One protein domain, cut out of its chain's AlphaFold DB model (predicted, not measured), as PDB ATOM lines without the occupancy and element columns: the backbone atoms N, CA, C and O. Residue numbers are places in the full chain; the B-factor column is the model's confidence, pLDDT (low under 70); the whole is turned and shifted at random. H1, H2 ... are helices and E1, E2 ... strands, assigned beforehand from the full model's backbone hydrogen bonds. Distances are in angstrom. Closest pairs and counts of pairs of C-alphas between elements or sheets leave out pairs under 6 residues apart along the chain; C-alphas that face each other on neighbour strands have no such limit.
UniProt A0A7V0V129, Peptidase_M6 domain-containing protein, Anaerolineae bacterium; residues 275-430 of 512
ATOM      1  N   LEU A 275      24.315  30.089  52.020       98.38
ATOM      2  CA  LEU A 275      25.364  30.966  52.520       98.38
ATOM      3  C   LEU A 275      25.384  32.253  51.699       98.38
ATOM      4  O   LEU A 275      25.466  32.200  50.476       98.38
ATOM      5  N   TRP A 276      25.403  33.395  52.375       97.44
ATOM      6  CA  TRP A 276      25.522  34.709  51.749       97.44
ATOM      7  C   TRP A 276      26.756  35.439  52.277       97.44
ATOM      8  O   TRP A 276      27.018  35.446  53.479       97.44
ATOM      9  N   GLY A 277      27.533  36.017  51.365       95.81
ATOM     10  CA  GLY A 277      28.790  36.704  51.641       95.81
ATOM     11  C   GLY A 277      28.632  38.072  52.297       95.81
ATOM     12  O   GLY A 277      29.642  38.626  52.718       95.81
ATOM     13  N   GLY A 278      27.406  38.585  52.410       90.69
ATOM     14  CA  GLY A 278      27.115  39.924  52.918       90.69
ATOM     15  C   GLY A 278      27.044  40.972  51.808       90.69
ATOM     16  O   GLY A 278      27.210  40.657  50.628       90.69
ATOM     17  N   ARG A 279      26.800  42.215  52.223       86.69
ATOM     18  CA  ARG A 279      26.774  43.435  51.415       86.69
ATOM     19  C   ARG A 279      27.386  44.556  52.250       86.69
ATOM     20  O   ARG A 279      27.036  44.675  53.421       86.69
ATOM     21  N   GLY A 280      28.293  45.326  51.663       81.69
ATOM     22  CA  GLY A 280      29.044  46.363  52.360       81.69
ATOM     23  C   GLY A 280      30.407  46.606  51.720       81.69
ATOM     24  O   GLY A 280      30.909  45.791  50.941       81.69
ATOM     25  N   ASP A 281      31.014  47.724  52.079       82.00
ATOM     26  CA  ASP A 281      32.324  48.113  51.573       82.00
ATOM     27  C   ASP A 281      33.429  47.501  52.462       82.00
ATOM     28  O   ASP A 281      33.199  47.130  53.617       82.00
ATOM     29  N   LEU A 282      34.635  47.339  51.916       86.00
ATOM     30  CA  LEU A 282      35.844  46.849  52.595       86.00
ATOM     31  C   LEU A 282      35.698  45.487  53.294       86.00
ATOM     32  O   LEU A 282      36.367  45.191  54.291       86.00
ATOM     33  N   MET A 283      34.850  44.612  52.761       90.56
ATOM     34  CA  MET A 283      34.613  43.297  53.340       90.56
ATOM     35  C   MET A 283      35.728  42.308  52.990       90.56
ATOM     36  O   MET A 283      36.231  42.256  51.870       90.56
ATOM     37  N   PHE A 284      36.046  41.427  53.943       95.94
ATOM     38  CA  PHE A 284      36.862  40.230  53.728       95.94
ATOM     39  C   PHE A 284      36.174  39.029  54.384       95.94
ATOM     40  O   PHE A 284      36.561  38.539  55.450       95.94
ATOM     41  N   ASN A 285      35.106  38.555  53.750       98.12
ATOM     42  CA  ASN A 285      34.224  37.555  54.338       98.12
ATOM     43  C   ASN A 285      34.590  36.158  53.842       98.12
ATOM     44  O   ASN A 285      34.864  35.944  52.667       98.12
ATOM     45  N   THR A 286      34.594  35.165  54.729       98.62
ATOM     46  CA  THR A 286      34.927  33.775  54.405       98.62
ATOM     47  C   THR A 286      33.897  32.778  54.922       98.62
ATOM     48  O   THR A 286      33.358  32.914  56.019       98.62
ATOM     49  N   ALA A 287      33.698  31.704  54.161       98.75
ATOM     50  CA  ALA A 287      33.069  30.471  54.617       98.75
ATOM     51  C   ALA A 287      34.038  29.315  54.357       98.75
ATOM     52  O   ALA A 287      34.232  28.889  53.218       98.75
ATOM     53  N   THR A 288      34.687  28.825  55.412       98.75
ATOM     54  CA  THR A 288      35.755  27.815  55.321       98.75
ATOM     55  C   THR A 288      35.273  26.471  55.844       98.75
ATOM     56  O   THR A 288      34.629  26.434  56.884       98.75
ATOM     57  N   LEU A 289      35.613  25.353  55.199       98.50
ATOM     58  CA  LEU A 289      35.311  24.026  55.748       98.50
ATOM     59  C   LEU A 289      35.818  23.891  57.193       98.50
ATOM     60  O   LEU A 289      36.983  24.158  57.485       98.50
ATOM     61  N   ALA A 290      34.961  23.419  58.097       97.94
ATOM     62  CA  ALA A 290      35.291  23.281  59.516       97.94
ATOM     63  C   ALA A 290      36.312  22.166  59.801       97.94
ATOM     64  O   ALA A 290      36.968  22.163  60.844       97.94
ATOM     65  N   ALA A 291      36.461  21.215  58.877       97.06
ATOM     66  CA  ALA A 291      37.457  20.157  58.944       97.06
ATOM     67  C   ALA A 291      37.996  19.826  57.544       97.06
ATOM     68  O   ALA A 291      37.250  19.895  56.564       97.06
ATOM     69  N   PRO A 292      39.276  19.430  57.431       97.44
ATOM     70  CA  PRO A 292      39.854  19.084  56.144       97.44
ATOM     71  C   PRO A 292      39.316  17.746  55.621       97.44
ATOM     72  O   PRO A 292      39.066  16.810  56.383       97.44
ATOM     73  N   LEU A 293      39.203  17.639  54.298       97.12
ATOM     74  CA  LEU A 293      38.743  16.448  53.590       97.12
ATOM     75  C   LEU A 293      39.896  15.809  52.823       97.12
ATOM     76  O   LEU A 293      40.635  16.479  52.106       97.12
ATOM     77  N   THR A 294      40.040  14.488  52.941       96.81
ATOM     78  CA  THR A 294      40.973  13.735  52.093       96.81
ATOM     79  C   THR A 294      40.316  13.417  50.756       96.81
ATOM     80  O   THR A 294      39.275  12.758  50.725       96.81
ATOM     81  N   LEU A 295      40.929  13.859  49.658       97.31
ATOM     82  CA  LEU A 295      40.365  13.725  48.313       97.31
ATOM     83  C   LEU A 295      40.912  12.501  47.569       97.31
ATOM     84  O   LEU A 295      42.107  12.209  47.612       97.31
ATOM     85  N   GLY A 296      40.040  11.781  46.863       97.12
ATOM     86  CA  GLY A 296      40.410  10.695  45.958       97.12
ATOM     87  C   GLY A 296      40.760  11.158  44.540       97.12
ATOM     88  O   GLY A 296      40.823  12.345  44.228       97.12
ATOM     89  N   ALA A 297      40.992  10.192  43.649       97.19
ATOM     90  CA  ALA A 297      41.223  10.476  42.235       97.19
ATOM     91  C   ALA A 297      39.959  11.047  41.571       97.19
ATOM     92  O   ALA A 297      38.853  10.581  41.856       97.19
ATOM     93  N   GLY A 298      40.142  12.002  40.654       96.38
ATOM     94  CA  GLY A 298      39.043  12.648  39.930       96.38
ATOM     95  C   GLY A 298      38.151  13.509  40.821       96.38
ATOM     96  O   GLY A 298      36.957  13.583  40.562       96.38
ATOM     97  N   ALA A 299      38.712  14.073  41.895       98.38
ATOM     98  CA  ALA A 299      37.963  14.919  42.805       98.38
ATOM     99  C   ALA A 299      37.495  16.217  42.136       98.38
ATOM    100  O   ALA A 299      38.220  16.800  41.330       98.38
ATOM    101  N   SER A 300      36.314  16.688  42.519       98.56
ATOM    102  CA  SER A 300      35.732  17.951  42.073       98.56
ATOM    103  C   SER A 300      34.921  18.604  43.190       98.56
ATOM    104  O   SER A 300      34.453  17.943  44.121       98.56
ATOM    105  N   LEU A 301      34.761  19.919  43.080       98.81
ATOM    106  CA  LEU A 301      33.784  20.705  43.830       98.81
ATOM    107  C   LEU A 301      32.729  21.202  42.841       98.81
ATOM    108  O   LEU A 301      33.083  21.728  41.788       98.81
ATOM    109  N   SER A 302      31.453  21.090  43.191       98.81
ATOM    110  CA  SER A 302      30.363  21.782  42.507       98.81
ATOM    111  C   SER A 302      29.412  22.413  43.513       98.81
ATOM    112  O   SER A 302      29.239  21.873  44.599       98.81
ATOM    113  N   PHE A 303      28.812  23.537  43.155       98.88
ATOM    114  CA  PHE A 303      27.844  24.266  43.975       98.88
ATOM    115  C   PHE A 303      26.970  25.117  43.057       98.88
ATOM    116  O   PHE A 303      27.323  25.346  41.895       98.88
ATOM    117  N   TRP A 304      25.829  25.560  43.561       98.88
ATOM    118  CA  TRP A 304      25.044  26.612  42.936       98.88
ATOM    119  C   TRP A 304      25.449  27.957  43.523       98.88
ATOM    120  O   TRP A 304      25.750  28.058  44.708       98.88
ATOM    121  N   THR A 305      25.493  28.984  42.683       98.75
ATOM    122  CA  THR A 305      25.788  30.351  43.105       98.75
ATOM    123  C   THR A 305      24.911  31.354  42.378       98.75
ATOM    124  O   THR A 305      24.565  31.164  41.209       98.75
ATOM    125  N   TRP A 306      24.551  32.410  43.090       98.50
ATOM    126  CA  TRP A 306      23.977  33.633  42.557       98.50
ATOM    127  C   TRP A 306      24.883  34.775  43.009       98.50
ATOM    128  O   TRP A 306      25.343  34.773  44.151       98.50
ATOM    129  N   TYR A 307      25.184  35.728  42.134       97.38
ATOM    130  CA  TYR A 307      25.930  36.914  42.535       97.38
ATOM    131  C   TYR A 307      25.588  38.128  41.684       97.38
ATOM    132  O   TYR A 307      25.321  38.012  40.484       97.38
ATOM    133  N   GLU A 308      25.647  39.284  42.329       94.94
ATOM    134  CA  GLU A 308      25.615  40.615  41.735       94.94
ATOM    135  C   GLU A 308      26.554  41.473  42.586       94.94
ATOM    136  O   GLU A 308      26.247  41.797  43.729       94.94
ATOM    137  N   ILE A 309      27.757  41.692  42.056       95.06
ATOM    138  CA  ILE A 309      28.907  42.319  42.722       95.06
ATOM    139  C   ILE A 309      29.578  43.291  41.749       95.06
ATOM    140  O   ILE A 309      29.510  43.064  40.532       95.06
ATOM    141  N   GLU A 310      30.211  44.356  42.250       92.94
ATOM    142  CA  GLU A 310      30.738  45.420  41.393       92.94
ATOM    143  C   GLU A 310      31.707  44.862  40.324       92.94
ATOM    144  O   GLU A 310      32.714  44.221  40.648       92.94
ATOM    145  N   PRO A 311      31.431  45.062  39.019       96.19
ATOM    146  CA  PRO A 311      32.244  44.473  37.964       96.19
ATOM    147  C   PRO A 311      33.695  44.976  37.975       96.19
ATOM    148  O   PRO A 311      33.943  46.158  37.765       96.19
ATOM    149  N   LEU A 312      34.649  44.043  38.052       96.06
ATOM    150  CA  LEU A 312      36.109  44.247  38.034       96.06
ATOM    151  C   LEU A 312      36.721  44.887  39.292       96.06
ATOM    152  O   LEU A 312      37.952  44.968  39.350       96.06
ATOM    153  N   TRP A 313      35.907  45.252  40.280       94.88
ATOM    154  CA  TRP A 313      36.344  45.808  41.564       94.88
ATOM    155  C   TRP A 313      36.136  44.791  42.683       94.88
ATOM    156  O   TRP A 313      37.110  44.370  43.305       94.88
ATOM    157  N   ASP A 314      34.918  44.265  42.805       97.38
ATOM    158  CA  ASP A 314      34.550  43.241  43.779       97.38
ATOM    159  C   ASP A 314      34.693  41.826  43.230       97.38
ATOM    160  O   ASP A 314      34.369  41.536  42.066       97.38
ATOM    161  N   PHE A 315      35.123  40.903  44.096       98.62
ATOM    162  CA  PHE A 315      35.326  39.514  43.703       98.62
ATOM    163  C   PHE A 315      34.916  38.487  44.753       98.62
ATOM    164  O   PHE A 315      35.250  38.577  45.936       98.62
ATOM    165  N   ALA A 316      34.298  37.411  44.266       98.75
ATOM    166  CA  ALA A 316      34.101  36.180  45.018       98.75
ATOM    167  C   ALA A 316      35.052  35.076  44.531       98.75
ATOM    168  O   ALA A 316      35.210  34.832  43.335       98.75
ATOM    169  N   PHE A 317      35.676  34.359  45.457       98.88
ATOM    170  CA  PHE A 317      36.730  33.389  45.194       98.88
ATOM    171  C   PHE A 317      36.384  32.019  45.766       98.88
ATOM    172  O   PHE A 317      35.785  31.887  46.835       98.88
ATOM    173  N   VAL A 318      36.866  30.981  45.084       98.88
ATOM    174  CA  VAL A 318      36.884  29.609  45.593       98.88
ATOM    175  C   VAL A 318      38.332  29.215  45.800       98.88
ATOM    176  O   VAL A 318      39.127  29.237  44.862       98.88
ATOM    177  N   GLN A 319      38.695  28.857  47.026       98.81
ATOM    178  CA  GLN A 319      40.089  28.650  47.400       98.81
ATOM    179  C   GLN A 319      40.307  27.305  48.077       98.81
ATOM    180  O   GLN A 319      39.427  26.764  48.746       98.81
ATOM    181  N   VAL A 320      41.517  26.776  47.917       98.75
ATOM    182  CA  VAL A 320      41.961  25.516  48.513       98.75
ATOM    183  C   VAL A 320      43.237  25.720  49.318       98.75
ATOM    184  O   VAL A 320      44.120  26.483  48.926       98.75
ATOM    185  N   SER A 321      43.344  25.007  50.434       98.75
ATOM    186  CA  SER A 321      44.540  24.950  51.267       98.75
ATOM    187  C   SER A 321      44.966  23.503  51.505       98.75
ATOM    188  O   SER A 321      44.130  22.627  51.733       98.75
ATOM    189  N   THR A 322      46.277  23.256  51.476       98.06
ATOM    190  CA  THR A 322      46.899  21.935  51.713       98.06
ATOM    191  C   THR A 322      47.740  21.896  52.994       98.06
ATOM    192  O   THR A 322      48.299  20.858  53.346       98.06
ATOM    193  N   ASP A 323      47.818  23.016  53.718       96.88
ATOM    194  CA  ASP A 323      48.675  23.228  54.889       96.88
ATOM    195  C   ASP A 323      47.879  23.654  56.135       96.88
ATOM    196  O   ASP A 323      48.375  24.361  57.015       96.88
ATOM    197  N   GLY A 324      46.623  23.204  56.212       93.88
ATOM    198  CA  GLY A 324      45.746  23.471  57.351       93.88
ATOM    199  C   GLY A 324      45.248  24.915  57.427       93.88
ATOM    200  O   GLY A 324      44.911  25.365  58.517       93.88
ATOM    201  N   GLY A 325      45.194  25.625  56.297       96.12
ATOM    202  CA  GLY A 325      44.678  26.992  56.207       96.12
ATOM    203  C   GLY A 325      45.740  28.076  56.381       96.12
ATOM    204  O   GLY A 325      45.375  29.242  56.515       96.12
ATOM    205  N   SER A 326      47.030  27.715  56.381       95.38
ATOM    206  CA  SER A 326      48.128  28.685  56.514       95.38
ATOM    207  C   SER A 326      48.337  29.468  55.217       95.38
ATOM    208  O   SER A 326      48.633  30.661  55.254       95.38
ATOM    209  N   THR A 327      48.164  28.808  54.070       96.88
ATOM    210  CA  THR A 327      48.166  29.421  52.739       96.88
ATOM    211  C   THR A 327      46.972  28.945  51.920       96.88
ATOM    212  O   THR A 327      46.445  27.848  52.134       96.88
ATOM    213  N   TRP A 328      46.539  29.792  50.987       98.50
ATOM    214  CA  TRP A 328      45.360  29.579  50.154       98.50
ATOM    215  C   TRP A 328      45.686  29.845  48.688       98.50
ATOM    216  O   TRP A 328      46.381  30.807  48.369       98.50
ATOM    217  N   THR A 329      45.160  28.995  47.808       98.38
ATOM    218  CA  THR A 329      45.266  29.147  46.353       98.38
ATOM    219  C   THR A 329      43.872  29.247  45.753       98.38
ATOM    220  O   THR A 329      43.052  28.354  45.974       98.38
ATOM    221  N   SER A 330      43.620  30.290  44.963       98.75
ATOM    222  CA  SER A 330      42.374  30.431  44.204       98.75
ATOM    223  C   SER A 330      42.301  29.453  43.047       98.75
ATOM    224  O   SER A 330      43.248  29.269  42.279       98.75
ATOM    225  N   LEU A 331      41.160  28.779  42.967       98.75
ATOM    226  CA  LEU A 331      40.819  27.854  41.906       98.75
ATOM    227  C   LEU A 331      40.214  28.635  40.743       98.75
ATOM    228  O   LEU A 331      39.478  29.595  40.939       98.75
ATOM    229  N   ALA A 332      40.505  28.182  39.528       98.38
ATOM    230  CA  ALA A 332      39.977  28.778  38.311       98.38
ATOM    231  C   ALA A 332      38.993  27.834  37.622       98.38
ATOM    232  O   ALA A 332      39.168  26.611  37.625       98.38
ATOM    233  N   ASN A 333      37.999  28.417  36.968       98.06
ATOM    234  CA  ASN A 333      37.109  27.743  36.035       98.06
ATOM    235  C   ASN A 333      36.779  28.689  34.851       98.06
ATOM    236  O   ASN A 333      37.333  29.787  34.780       98.06
ATOM    237  N   PRO A 334      35.924  28.294  33.889       98.12
ATOM    238  CA  PRO A 334      35.598  29.140  32.736       98.12
ATOM    239  C   PRO A 334      34.914  30.485  33.038       98.12
ATOM    240  O   PRO A 334      34.870  31.323  32.141       98.12
ATOM    241  N   HIS A 335      34.362  30.681  34.238       97.88
ATOM    242  CA  HIS A 335      33.639  31.891  34.645       97.88
ATOM    243  C   HIS A 335      34.410  32.753  35.657       97.88
ATOM    244  O   HIS A 335      33.963  33.845  35.987       97.88
ATOM    245  N   THR A 336      35.578  32.304  36.125       98.62
ATOM    246  CA  THR A 336      36.495  33.137  36.918       98.62
ATOM    247  C   THR A 336      37.448  33.925  36.019       98.62
ATOM    248  O   THR A 336      37.895  33.403  34.995       98.62
ATOM    249  N   THR A 337      37.842  35.128  36.431       98.62
ATOM    250  CA  THR A 337      38.798  35.979  35.710       98.62
ATOM    251  C   THR A 337      39.893  36.534  36.624       98.62
ATOM    252  O   THR A 337      39.748  36.576  37.845       98.62
ATOM    253  N   SER A 338      41.009  36.934  36.014       98.50
ATOM    254  CA  SER A 338      42.045  37.769  36.634       98.50
ATOM    255  C   SER A 338      42.036  39.202  36.091       98.50
ATOM    256  O   SER A 338      42.865  40.003  36.514       98.50
ATOM    257  N   ASP A 339      41.155  39.517  35.139       98.31
ATOM    258  CA  ASP A 339      40.939  40.888  34.681       98.31
ATOM    259  C   ASP A 339      40.260  41.676  35.806       98.31
ATOM    260  O   ASP A 339      39.305  41.182  36.394       98.31
ATOM    261  N   HIS A 340      40.767  42.868  36.103       96.94
ATOM    262  CA  HIS A 340      40.341  43.736  37.204       96.94
ATOM    263  C   HIS A 340      40.552  45.200  36.807       96.94
ATOM    264  O   HIS A 340      41.291  45.482  35.851       96.94
ATOM    265  N   ASP A 341      39.928  46.125  37.532       96.19
ATOM    266  CA  ASP A 341      40.258  47.540  37.404       96.19
ATOM    267  C   ASP A 341      41.695  47.792  37.899       96.19
ATOM    268  O   ASP A 341      42.080  47.241  38.930       96.19
ATOM    269  N   PRO A 342      42.526  48.593  37.203       90.50
ATOM    270  CA  PRO A 342      43.883  48.911  37.651       90.50
ATOM    271  C   PRO A 342      43.999  49.460  39.079       90.50
ATOM    272  O   PRO A 342      45.090  49.389  39.653       90.50
ATOM    273  N   GLU A 343      42.925  50.033  39.614       85.88
ATOM    274  CA  GLU A 343      42.858  50.621  40.950       85.88
ATOM    275  C   GLU A 343      42.149  49.715  41.971       85.88
ATOM    276  O   GLU A 343      42.044  50.109  43.126       85.88
ATOM    277  N   ALA A 344      41.747  48.491  41.600       87.94
ATOM    278  CA  ALA A 344      41.067  47.554  42.497       87.94
ATOM    279  C   ALA A 344      41.838  47.284  43.805       87.94
ATOM    280  O   ALA A 344      43.077  47.283  43.846       87.94
ATOM    281  N   HIS A 345      41.089  46.996  44.875       90.88
ATOM    282  CA  HIS A 345      41.635  46.837  46.221       90.88
ATOM    283  C   HIS A 345      42.769  45.784  46.285       90.88
ATOM    284  O   HIS A 345      42.651  44.703  45.696       90.88
ATOM    285  N   PRO A 346      43.874  46.018  47.026       92.69
ATOM    286  CA  PRO A 346      44.993  45.074  47.095       92.69
ATOM    287  C   PRO A 346      44.612  43.650  47.524       92.69
ATOM    288  O   PRO A 346      45.219  42.689  47.043       92.69
ATOM    289  N   ASP A 347      43.603  43.498  48.387       95.00
ATOM    290  CA  ASP A 347      43.119  42.176  48.801       95.00
ATOM    291  C   ASP A 347      42.428  41.424  47.662       95.00
ATOM    292  O   ASP A 347      42.570  40.202  47.568       95.00
ATOM    293  N   VAL A 348      41.764  42.124  46.740       96.81
ATOM    294  CA  VAL A 348      41.230  41.523  45.512       96.81
ATOM    295  C   VAL A 348      42.386  40.999  44.667       96.81
ATOM    296  O   VAL A 348      42.429  39.810  44.336       96.81
ATOM    297  N   LEU A 349      43.388  41.847  44.401       97.00
ATOM    298  CA  LEU A 349      44.557  41.501  43.583       97.00
ATOM    299  C   LEU A 349      45.314  40.283  44.124       97.00
ATOM    300  O   LEU A 349      45.770  39.435  43.352       97.00
ATOM    301  N   ALA A 350      45.436  40.180  45.448       97.44
ATOM    302  CA  ALA A 350      46.131  39.088  46.121       97.44
ATOM    303  C   ALA A 350      45.428  37.727  45.971       97.44
ATOM    304  O   ALA A 350      46.074  36.691  46.152       97.44
ATOM    305  N   ASN A 351      44.132  37.714  45.644       98.44
ATOM    306  CA  ASN A 351      43.306  36.508  45.616       98.44
ATOM    307  C   ASN A 351      42.823  36.109  44.209       98.44
ATOM    308  O   ASN A 351      42.200  35.058  44.080       98.44
ATOM    309  N   LEU A 352      43.127  36.852  43.141       98.44
ATOM    310  CA  LEU A 352      42.740  36.475  41.768       98.44
ATOM    311  C   LEU A 352      43.245  35.068  41.363       98.44
ATOM    312  O   LEU A 352      44.356  34.676  41.736       98.44
ATOM    313  N   PRO A 353      42.482  34.303  40.548       98.75
ATOM    314  CA  PRO A 353      41.223  34.668  39.879       98.75
ATOM    315  C   PRO A 353      39.953  34.420  40.712       98.75
ATOM    316  O   PRO A 353      39.941  33.537  41.567       98.75
ATOM    317  N   GLY A 354      38.868  35.130  40.386       98.62
ATOM    318  CA  GLY A 354      37.546  34.984  41.017       98.62
ATOM    319  C   GLY A 354      36.377  35.350  40.090       98.62
ATOM    320  O   GLY A 354      36.588  35.672  38.920       98.62
ATOM    321  N   PHE A 355      35.151  35.264  40.600       98.81
ATOM    322  CA  PHE A 355      33.928  35.770  39.967       98.81
ATOM    323  C   PHE A 355      33.790  37.273  40.202       98.81
ATOM    324  O   PHE A 355      34.155  37.741  41.273       98.81
ATOM    325  N   THR A 356      33.230  37.995  39.234       98.50
ATOM    326  CA  THR A 356      32.916  39.429  39.325       98.50
ATOM    327  C   THR A 356      31.740  39.765  38.397       98.50
ATOM    328  O   THR A 356      31.481  39.025  37.439       98.50
ATOM    329  N   GLY A 357      31.011  40.852  38.656       97.25
ATOM    330  CA  GLY A 357      29.816  41.240  37.904       97.25
ATOM    331  C   GLY A 357      28.558  40.483  38.335       97.25
ATOM    332  O   GLY A 357      28.290  40.343  39.521       97.25
ATOM    333  N   SER A 358      27.759  39.993  37.378       97.06
ATOM    334  CA  SER A 358      26.483  39.317  37.669       97.06
ATOM    335  C   SER A 358      26.378  37.929  37.041       97.06
ATOM    336  O   SER A 358      26.650  37.744  35.848       97.06
ATOM    337  N   SER A 359      25.884  36.962  37.819       97.81
ATOM    338  CA  SER A 359      25.558  35.611  37.349       97.81
ATOM    339  C   SER A 359      24.243  35.539  36.563       97.81
ATOM    340  O   SER A 359      23.994  34.545  35.879       97.81
ATOM    341  N   ASN A 360      23.410  36.589  36.617       95.44
ATOM    342  CA  ASN A 360      22.064  36.651  36.028       95.44
ATOM    343  C   ASN A 360      21.116  35.532  36.512       95.44
ATOM    344  O   ASN A 360      20.330  34.983  35.732       95.44
ATOM    345  N   GLY A 361      21.183  35.190  37.801       96.44
ATOM    346  CA  GLY A 361      20.415  34.101  38.402       96.44
ATOM    347  C   GLY A 361      21.301  32.997  38.979       96.44
ATOM    348  O   GLY A 361      22.527  33.071  38.936       96.44
ATOM    349  N   TRP A 362      20.668  31.955  39.517       98.50
ATOM    350  CA  TRP A 362      21.376  30.788  40.033       98.50
ATOM    351  C   TRP A 362      22.042  30.002  38.903       98.50
ATOM    352  O   TRP A 362      21.376  29.532  37.975       98.50
ATOM    353  N   VAL A 363      23.356  29.822  39.004       98.56
ATOM    354  CA  VAL A 363      24.171  29.045  38.067       98.56
ATOM    355  C   VAL A 363      24.958  27.979  38.814       98.56
ATOM    356  O   VAL A 363      25.385  28.174  39.948       98.56
ATOM    357  N   LYS A 364      25.141  26.820  38.177       98.62
ATOM    358  CA  LYS A 364      25.943  25.740  38.748       98.62
ATOM    359  C   LYS A 364      27.393  25.878  38.311       98.62
ATOM    360  O   LYS A 364      27.687  25.780  37.120       98.62
ATOM    361  N   GLU A 365      28.290  25.980  39.281       98.69
ATOM    362  CA  GLU A 365      29.729  26.049  39.064       98.69
ATOM    363  C   GLU A 365      30.406  24.718  39.378       98.69
ATOM    364  O   GLU A 365      29.904  23.875  40.130       98.69
ATOM    365  N   THR A 366      31.551  24.470  38.744       98.75
ATOM    366  CA  THR A 366      32.362  23.275  39.001       98.75
ATOM    367  C   THR A 366      33.845  23.600  38.891       98.75
ATOM    368  O   THR A 366      34.279  24.245  37.937       98.75
ATOM    369  N   PHE A 367      34.620  23.113  39.857       98.81
ATOM    370  CA  PHE A 367      36.068  23.255  39.928       98.81
ATOM    371  C   PHE A 367      36.729  21.879  39.976       98.81
ATOM    372  O   PHE A 367      36.302  20.990  40.720       98.81
ATOM    373  N   ASP A 368      37.780  21.706  39.175       98.31
ATOM    374  CA  ASP A 368      38.594  20.493  39.198       98.31
ATOM    375  C   ASP A 368      39.509  20.491  40.428       98.31
ATOM    376  O   ASP A 368      40.286  21.421  40.646       98.31
ATOM    377  N   LEU A 369      39.438  19.420  41.217       98.50
ATOM    378  CA  LEU A 369      40.302  19.185  42.372       98.50
ATOM    379  C   LEU A 369      41.219  17.974  42.158       98.50
ATOM    380  O   LEU A 369      41.889  17.533  43.093       98.50
ATOM    381  N   SER A 370      41.288  17.425  40.940       97.25
ATOM    382  CA  SER A 370      42.046  16.207  40.642       97.25
ATOM    383  C   SER A 370      43.535  16.304  41.007       97.25
ATOM    384  O   SER A 370      44.132  15.305  41.418       97.25
ATOM    385  N   GLY A 371      44.121  17.507  40.949       97.06
ATOM    386  CA  GLY A 371      45.499  17.789  41.369       97.06
ATOM    387  C   GLY A 371      45.770  17.602  42.869       97.06
ATOM    388  O   GLY A 371      46.926  17.458  43.270       97.06
ATOM    389  N   TYR A 372      44.724  17.541  43.694       97.56
ATOM    390  CA  TYR A 372      44.806  17.367  45.147       97.56
ATOM    391  C   TYR A 372      44.531  15.924  45.600       97.56
ATOM    392  O   TYR A 372      44.425  15.655  46.796       97.56
ATOM    393  N   ALA A 373      44.439  14.971  44.666       97.50
ATOM    394  CA  ALA A 373      44.214  13.566  44.988       97.50
ATOM    395  C   ALA A 373      45.275  13.019  45.967       97.50
ATOM    396  O   ALA A 373      46.482  13.169  45.769       97.50
ATOM    397  N   GLY A 374      44.813  12.352  47.024       96.50
ATOM    398  CA  GLY A 374      45.631  11.816  48.111       96.50
ATOM    399  C   GLY A 374      46.029  12.840  49.179       96.50
ATOM    400  O   GLY A 374      46.655  12.450  50.164       96.50
ATOM    401  N   GLN A 375      45.675  14.115  49.012       97.19
ATOM    402  CA  GLN A 375      45.936  15.170  49.988       97.19
ATOM    403  C   GLN A 375      44.709  15.410  50.871       97.19
ATOM    404  O   GLN A 375      43.573  15.140  50.478       97.19
ATOM    405  N   SER A 376      44.958  15.926  52.074       97.12
ATOM    406  CA  SER A 376      43.923  16.450  52.962       97.12
ATOM    407  C   SER A 376      43.838  17.955  52.745       97.12
ATOM    408  O   SER A 376      44.830  18.645  52.970       97.12
ATOM    409  N   VAL A 377      42.685  18.456  52.305       98.38
ATOM    410  CA  VAL A 377      42.514  19.864  51.926       98.38
ATOM    411  C   VAL A 377      41.417  20.546  52.726       98.38
ATOM    412  O   VAL A 377      40.449  19.905  53.133       98.38
ATOM    413  N   LEU A 378      41.553  21.853  52.913       98.62
ATOM    414  CA  LEU A 378      40.441  22.739  53.247       98.62
ATOM    415  C   LEU A 378      39.998  23.468  51.983       98.62
ATOM    416  O   LEU A 378      40.827  23.779  51.127       98.62
ATOM    417  N   LEU A 379      38.707  23.760  51.893       98.69
ATOM    418  CA  LEU A 379      38.139  24.643  50.882       98.69
ATOM    419  C   LEU A 379      37.504  25.836  51.588       98.69
ATOM    420  O   LEU A 379      36.985  25.682  52.697       98.69
ATOM    421  N   ARG A 380      37.543  27.004  50.951       98.62
ATOM    422  CA  ARG A 380      36.793  28.175  51.400       98.62
ATOM    423  C   ARG A 380      36.181  28.929  50.232       98.62
ATOM    424  O   ARG A 380      36.771  28.986  49.153       98.62
ATOM    425  N   PHE A 381      35.039  29.535  50.504       98.88
ATOM    426  CA  PHE A 381      34.528  30.664  49.746       98.88
ATOM    427  C   PHE A 381      35.026  31.945  50.409       98.88
ATOM    428  O   PHE A 381      35.079  32.018  51.639       98.88
ATOM    429  N   LEU A 382      35.434  32.917  49.606       98.88
ATOM    430  CA  LEU A 382      35.899  34.228  50.052       98.88
ATOM    431  C   LEU A 382      35.162  35.285  49.225       98.88
ATOM    432  O   LEU A 382      35.110  35.143  48.011       98.88
ATOM    433  N   TYR A 383      34.618  36.318  49.856       98.62
ATOM    434  CA  TYR A 383      34.057  37.488  49.184       98.62
ATOM    435  C   TYR A 383      34.812  38.726  49.665       98.62
ATOM    436  O   TYR A 383      34.958  38.914  50.875       98.62
ATOM    437  N   VAL A 384      35.356  39.494  48.719       98.12
ATOM    438  CA  VAL A 384      36.136  40.707  48.980       98.12
ATOM    439  C   VAL A 384      35.523  41.865  48.209       98.12
ATOM    440  O   VAL A 384      35.325  41.723  46.997       98.12
ATOM    441  N   THR A 385      35.267  42.969  48.910       93.75
ATOM    442  CA  THR A 385      34.781  44.225  48.323       93.75
ATOM    443  C   THR A 385      35.807  45.344  48.455       93.75
ATOM    444  O   THR A 385      36.747  45.243  49.255       93.75
ATOM    445  N   ASP A 386      35.691  46.362  47.607       85.56
ATOM    446  CA  ASP A 386      36.584  47.517  47.596       85.56
ATOM    447  C   ASP A 386      36.078  48.667  48.500       85.56
ATOM    448  O   ASP A 386      35.468  48.409  49.533       85.56
ATOM    449  N   TRP A 387      36.427  49.926  48.214       74.00
ATOM    450  CA  TRP A 387      36.077  51.066  49.066       74.00
ATOM    451  C   TRP A 387      34.630  51.560  48.924       74.00
ATOM    452  O   TRP A 387      34.242  52.383  49.748       74.00
ATOM    453  N   ALA A 388      33.872  51.169  47.891       71.31
ATOM    454  CA  ALA A 388      32.532  51.710  47.649       71.31
ATOM    455  C   ALA A 388      31.676  50.807  46.738       71.31
ATOM    456  O   ALA A 388      32.137  49.826  46.185       71.31
ATOM    457  N   THR A 389      30.426  51.212  46.495       75.19
ATOM    458  CA  THR A 389      29.514  50.563  45.534       75.19
ATOM    459  C   THR A 389      29.155  49.124  45.908       75.19
ATOM    460  O   THR A 389      29.496  48.142  45.256       75.19
ATOM    461  N   SER A 390      28.324  49.006  46.935       77.25
ATOM    462  CA  SER A 390      27.818  47.719  47.394       77.25
ATOM    463  C   SER A 390      26.563  47.239  46.647       77.25
ATOM    464  O   SER A 390      25.444  47.721  46.875       77.25
ATOM    465  N   GLU A 391      26.730  46.206  45.823       85.75
ATOM    466  CA  GLU A 391      25.644  45.457  45.167       85.75
ATOM    467  C   GLU A 391      25.079  44.339  46.084       85.75
ATOM    468  O   GLU A 391      25.367  44.287  47.278       85.75
ATOM    469  N   ALA A 392      24.234  43.437  45.574       87.19
ATOM    470  CA  ALA A 392      23.558  42.409  46.384       87.19
ATOM    471  C   ALA A 392      24.486  41.350  47.024       87.19
ATOM    472  O   ALA A 392      24.081  40.641  47.950       87.19
ATOM    473  N   GLY A 393      25.713  41.201  46.527       93.31
ATOM    474  CA  GLY A 393      26.716  40.303  47.090       93.31
ATOM    475  C   GLY A 393      26.760  38.919  46.438       93.31
ATOM    476  O   GLY A 393      26.351  38.709  45.292       93.31
ATOM    477  N   PHE A 394      27.307  37.950  47.177       97.62
ATOM    478  CA  PHE A 394      27.642  36.609  46.682       97.62
ATOM    479  C   PHE A 394      26.956  35.500  47.487       97.62
ATOM    480  O   PHE A 394      27.078  35.449  48.709       97.62
ATOM    481  N   TYR A 395      26.277  34.580  46.803       98.31
ATOM    482  CA  TYR A 395      25.469  33.517  47.402       98.31
ATOM    483  C   TYR A 395      25.958  32.139  46.967       98.31
ATOM    484  O   TYR A 395      26.371  31.943  45.819       98.31
ATOM    485  N   VAL A 396      25.900  31.167  47.875       98.81
ATOM    486  CA  VAL A 396      26.362  29.792  47.662       98.81
ATOM    487  C   VAL A 396      25.380  28.805  48.273       98.81
ATOM    488  O   VAL A 396      25.035  28.904  49.449       98.81
ATOM    489  N   ASP A 397      25.019  27.794  47.492       98.75
ATOM    490  CA  ASP A 397      24.102  26.739  47.908       98.75
ATOM    491  C   ASP A 397      24.440  25.387  47.244       98.75
ATOM    492  O   ASP A 397      25.251  25.310  46.313       98.75
ATOM    493  N   ASP A 398      23.828  24.300  47.719       98.56
ATOM    494  CA  ASP A 398      23.876  22.956  47.133       98.56
ATOM    495  C   ASP A 398      25.319  22.470  46.862       98.56
ATOM    496  O   ASP A 398      25.692  22.054  45.754       98.56
ATOM    497  N   ILE A 399      26.159  22.527  47.897       98.81
ATOM    498  CA  ILE A 399      27.603  22.297  47.815       98.81
ATOM    499  C   ILE A 399      27.900  20.797  47.825       98.81
ATOM    500  O   ILE A 399      27.555  20.064  48.753       98.81
ATOM    501  N   VAL A 400      28.614  20.321  46.810       98.69
ATOM    502  CA  VAL A 400      29.022  18.922  46.667       98.69
ATOM    503  C   VAL A 400      30.510  18.839  46.375       98.69
ATOM    504  O   VAL A 400      30.995  19.370  45.378       98.69
ATOM    505  N   ILE A 401      31.228  18.104  47.220       98.62
ATOM    506  CA  ILE A 401      32.613  17.698  46.984       98.62
ATOM    507  C   ILE A 401      32.593  16.196  46.779       98.62
ATOM    508  O   ILE A 401      32.168  15.454  47.666       98.62
ATOM    509  N   GLU A 402      33.062  15.724  45.637       98.31
ATOM    510  CA  GLU A 402      33.048  14.305  45.298       98.31
ATOM    511  C   GLU A 402      34.364  13.857  44.679       98.31
ATOM    512  O   GLU A 402      35.179  14.669  44.255       98.31
ATOM    513  N   ASP A 403      34.592  12.549  44.679       97.81
ATOM    514  CA  ASP A 403      35.684  11.904  43.959       97.81
ATOM    515  C   ASP A 403      35.176  10.642  43.248       97.81
ATOM    516  O   ASP A 403      33.996  10.290  43.317       97.81
ATOM    517  N   SER A 404      36.069   9.910  42.577       96.38
ATOM    518  CA  SER A 404      35.733   8.655  41.876       96.38
ATOM    519  C   SER A 404      35.090   7.563  42.745       96.38
ATOM    520  O   SER A 404      34.570   6.582  42.211       96.38
ATOM    521  N   THR A 405      35.119   7.702  44.071       95.81
ATOM    522  CA  THR A 405      34.491   6.786  45.028       95.81
ATOM    523  C   THR A 405      33.174   7.326  45.606       95.81
ATOM    524  O   THR A 405      32.553   6.634  46.411       95.81
ATOM    525  N   GLY A 406      32.730   8.524  45.205       95.75
ATOM    526  CA  GLY A 406      31.458   9.156  45.578       95.75
ATOM    527  C   GLY A 406      31.616  10.448  46.390       95.75
ATOM    528  O   GLY A 406      32.734  10.891  46.657       95.75
ATOM    529  N   ALA A 407      30.498  11.021  46.846       96.75
ATOM    530  CA  ALA A 407      30.488  12.253  47.638       96.75
ATOM    531  C   ALA A 407      31.363  12.143  48.903       96.75
ATOM    532  O   ALA A 407      31.295  11.168  49.652       96.75
ATOM    533  N   ARG A 408      32.225  13.139  49.106       97.19
ATOM    534  CA  ARG A 408      32.969  13.410  50.346       97.19
ATOM    535  C   ARG A 408      32.198  14.375  51.242       97.19
ATOM    536  O   ARG A 408      32.219  14.218  52.457       97.19
ATOM    537  N   LEU A 409      31.502  15.325  50.621       97.69
ATOM    538  CA  LEU A 409      30.565  16.254  51.238       97.69
ATOM    539  C   LEU A 409      29.393  16.465  50.276       97.69
ATOM    540  O   LEU A 409      29.594  16.561  49.068       97.69
ATOM    541  N   SER A 410      28.187  16.540  50.820       97.62
ATOM    542  CA  SER A 410      27.002  17.039  50.131       97.62
ATOM    543  C   SER A 410      26.212  17.819  51.168       97.62
ATOM    544  O   SER A 410      25.770  17.236  52.158       97.62
ATOM    545  N   ASP A 411      26.115  19.124  50.972       98.12
ATOM    546  CA  ASP A 411      25.584  20.059  51.950       98.12
ATOM    547  C   ASP A 411      24.718  21.105  51.250       98.12
ATOM    548  O   ASP A 411      25.228  21.967  50.543       98.12
ATOM    549  N   GLY A 412      23.405  20.980  51.434       97.62
ATOM    550  CA  GLY A 412      22.424  21.991  51.033       97.62
ATOM    551  C   GLY A 412      22.020  22.890  52.198       97.62
ATOM    552  O   GLY A 412      20.934  23.432  52.179       97.62
ATOM    553  N   LEU A 413      22.813  22.942  53.281       98.38
ATOM    554  CA  LEU A 413      22.719  23.937  54.360       98.38
ATOM    555  C   LEU A 413      21.442  23.902  55.227       98.38
ATOM    556  O   LEU A 413      21.360  24.590  56.242       98.38
ATOM    557  N   GLU A 414      20.498  23.002  54.952       98.19
ATOM    558  CA  GLU A 414      19.258  22.822  55.728       98.19
ATOM    559  C   GLU A 414      19.467  22.398  57.194       98.19
ATOM    560  O   GLU A 414      18.583  22.553  58.036       98.19
ATOM    561  N   ALA A 415      20.628  21.822  57.516       96.50
ATOM    562  CA  ALA A 415      20.975  21.394  58.873       96.50
ATOM    563  C   ALA A 415      21.758  22.461  59.666       96.50
ATOM    564  O   ALA A 415      22.219  22.176  60.775       96.50
ATOM    565  N   GLY A 416      21.910  23.669  59.111       96.31
ATOM    566  CA  GLY A 416      22.773  24.724  59.634       96.31
ATOM    567  C   GLY A 416      24.159  24.737  58.985       96.31
ATOM    568  O   GLY A 416      24.549  23.809  58.280       96.31
ATOM    569  N   SER A 417      24.956  25.757  59.301       95.00
ATOM    570  CA  SER A 417      26.311  25.948  58.762       95.00
ATOM    571  C   SER A 417      27.393  25.068  59.395       95.00
ATOM    572  O   SER A 417      28.569  25.348  59.230       95.00
ATOM    573  N   GLY A 418      27.060  23.990  60.114       93.56
ATOM    574  CA  GLY A 418      28.018  23.248  60.956       93.56
ATOM    575  C   GLY A 418      29.230  22.629  60.237       93.56
ATOM    576  O   GLY A 418      30.232  22.331  60.887       93.56
ATOM    577  N   ASN A 419      29.172  22.452  58.914       97.19
ATOM    578  CA  ASN A 419      30.324  22.035  58.101       97.19
ATOM    579  C   ASN A 419      31.270  23.198  57.746       97.19
ATOM    580  O   ASN A 419      32.325  22.962  57.155       97.19
ATOM    581  N   TRP A 420      30.914  24.427  58.119       98.38
ATOM    582  CA  TRP A 420      31.552  25.679  57.736       98.38
ATOM    583  C   TRP A 420      31.852  26.542  58.967       98.38
ATOM    584  O   TRP A 420      31.035  26.716  59.868       98.38
ATOM    585  N   VAL A 421      33.047  27.113  59.000       98.38
ATOM    586  CA  VAL A 421      33.414  28.218  59.880       98.38
ATOM    587  C   VAL A 421      33.169  29.495  59.091       98.38
ATOM    588  O   VAL A 421      33.856  29.751  58.099       98.38
ATOM    589  N   LEU A 422      32.161  30.253  59.516       98.31
ATOM    590  CA  LEU A 422      31.778  31.517  58.901       98.31
ATOM    591  C   LEU A 422      32.533  32.664  59.579       98.31
ATOM    592  O   LEU A 422      32.449  32.830  60.796       98.31
ATOM    593  N   GLY A 423      33.274  33.440  58.795       96.56
ATOM    594  CA  GLY A 423      33.812  34.739  59.185       96.56
ATOM    595  C   GLY A 423      33.201  35.797  58.281       96.56
ATOM    596  O   GLY A 423      33.699  35.991  57.184       96.56
ATOM    597  N   GLY A 424      32.092  36.404  58.698       94.00
ATOM    598  CA  GLY A 424      31.358  37.413  57.922       94.00
ATOM    599  C   GLY A 424      30.274  36.858  56.989       94.00
ATOM    600  O   GLY A 424      29.235  37.486  56.840       94.00
ATOM    601  N   PHE A 425      30.430  35.642  56.446       96.69
ATOM    602  CA  PHE A 425      29.316  34.972  55.759       96.69
ATOM    603  C   PHE A 425      28.157  34.687  56.726       96.69
ATOM    604  O   PHE A 425      28.374  34.330  57.887       96.69
ATOM    605  N   LEU A 426      26.929  34.739  56.218       95.31
ATOM    606  CA  LEU A 426      25.712  34.417  56.955       95.31
ATOM    607  C   LEU A 426      25.076  33.133  56.426       95.31
ATOM    608  O   LEU A 426      25.018  32.898  55.223       95.31
ATOM    609  N   HIS A 427      24.566  32.311  57.344       96.62
ATOM    610  CA  HIS A 427      23.639  31.225  57.026       96.62
ATOM    611  C   HIS A 427      22.224  31.780  57.109       96.62
ATOM    612  O   HIS A 427      21.780  32.178  58.185       96.62
ATOM    613  N   THR A 428      21.554  31.881  55.969       95.06
ATOM    614  CA  THR A 428      20.344  32.695  55.823       95.06
ATOM    615  C   THR A 428      19.355  32.043  54.868       95.06
ATOM    616  O   THR A 428      19.712  31.125  54.140       95.06
ATOM    617  N   THR A 429      18.105  32.504  54.884       94.44
ATOM    618  CA  THR A 429      17.118  32.188  53.842       94.44
ATOM    619  C   THR A 429      17.278  33.053  52.591       94.44
ATOM    620  O   THR A 429      16.564  32.835  51.613       94.44
ATOM    621  N   GLY A 430      18.129  34.083  52.686       91.31
ATOM    622  CA  GLY A 430      18.333  35.110  51.667       91.31
ATOM    623  C   GLY A 430      17.147  36.064  51.495       91.31
ATOM    624  O   GLY A 430      17.171  36.935  50.629       91.31
TER     625      GLY A 430
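This is residues 275 to 430 of the 512 residues of the protein "Peptidase_M6 domain-containing protein" of Anaerolineae bacterium (UniProt A0A7V0V129). Two four-stranded, twisted antiparallel sheets lie face to face as a sandwich, E3 - E5 - E1 - E8 over E4 - E2 - E6 - E7, with their strands running close to one line. The short helix H1 packs on E3 and E5 near one end, and the long unnamed stretch of residues 322 to 345 leads to it, pairing with E3 through residues 329 to 330. The printed part has 156 residues, with nine named strands and one named helix in the order E1 E2 E3 H1 E4 E5 E6 E7 E8 E9; it is mostly strand, though under half of the residues are in named elements. It is compact, with a radius of gyration of the C-alphas of 14.7 A and spans of 44 by 32 by 27 A.

Look first at E1, residues 284 to 289, an inner strand. Its antiparallel neighbours are E5, residues 376 to 384, with N 287 and O 381 2.9 A apart, and E8, residues 420 to 423, with N 421 and O 288 2.7 A apart. Beside E5 find the edge strand E3, residues 315 to 321, antiparallel, with N 317 and O 382 2.7 A apart. In the other sheet, E2, residues 300 to 309, is the antiparallel neighbour of E6, residues 393 to 403, with N 302 and O 400 2.8 A apart, and of E4, residues 363 to 368, with N 367 and O 301 2.8 A apart. E6 and E7, residues 406 to 411, form a hairpin, with N 411 and O 399 2.8 A apart. The two sheets' best planes are 10 degrees apart, and their facing parts are 10.1 A centre to centre. H1, residues 346 to 351, is on the sheet with E5, at a height over the sheet of 9.1 A; its closest C-alpha pair with E5 is Val 348 and Val 384, 6.2 A. In H1, 1 of 2 O i to N i+4 pairs and 2 of 3 O i to N i+3 pairs are within hydrogen-bond range. E9, residues 426 to 428, pairs with no named strand.

Find C-alpha 284 at (36.862, 40.230, 53.728), where E1 begins and runs 16.4 A. E2 spans 25.3 A and bends by 64 degrees at residue 306; E5 spans 25.8 A. E6 is the longest strand by residues, spans 29.9 A and bends by 57 degrees at residue 398. E9 ends at C-alpha 428, (20.344, 32.695, 55.823).

The C-alphas of Ala 388 and Thr 405, the two farthest apart, are 45.0 A apart. The printed part has no cut. The links E3 to H1 and H1 to E4 are long. The mean pLDDT of the printed part is 95.9, and no printed residue is under 70.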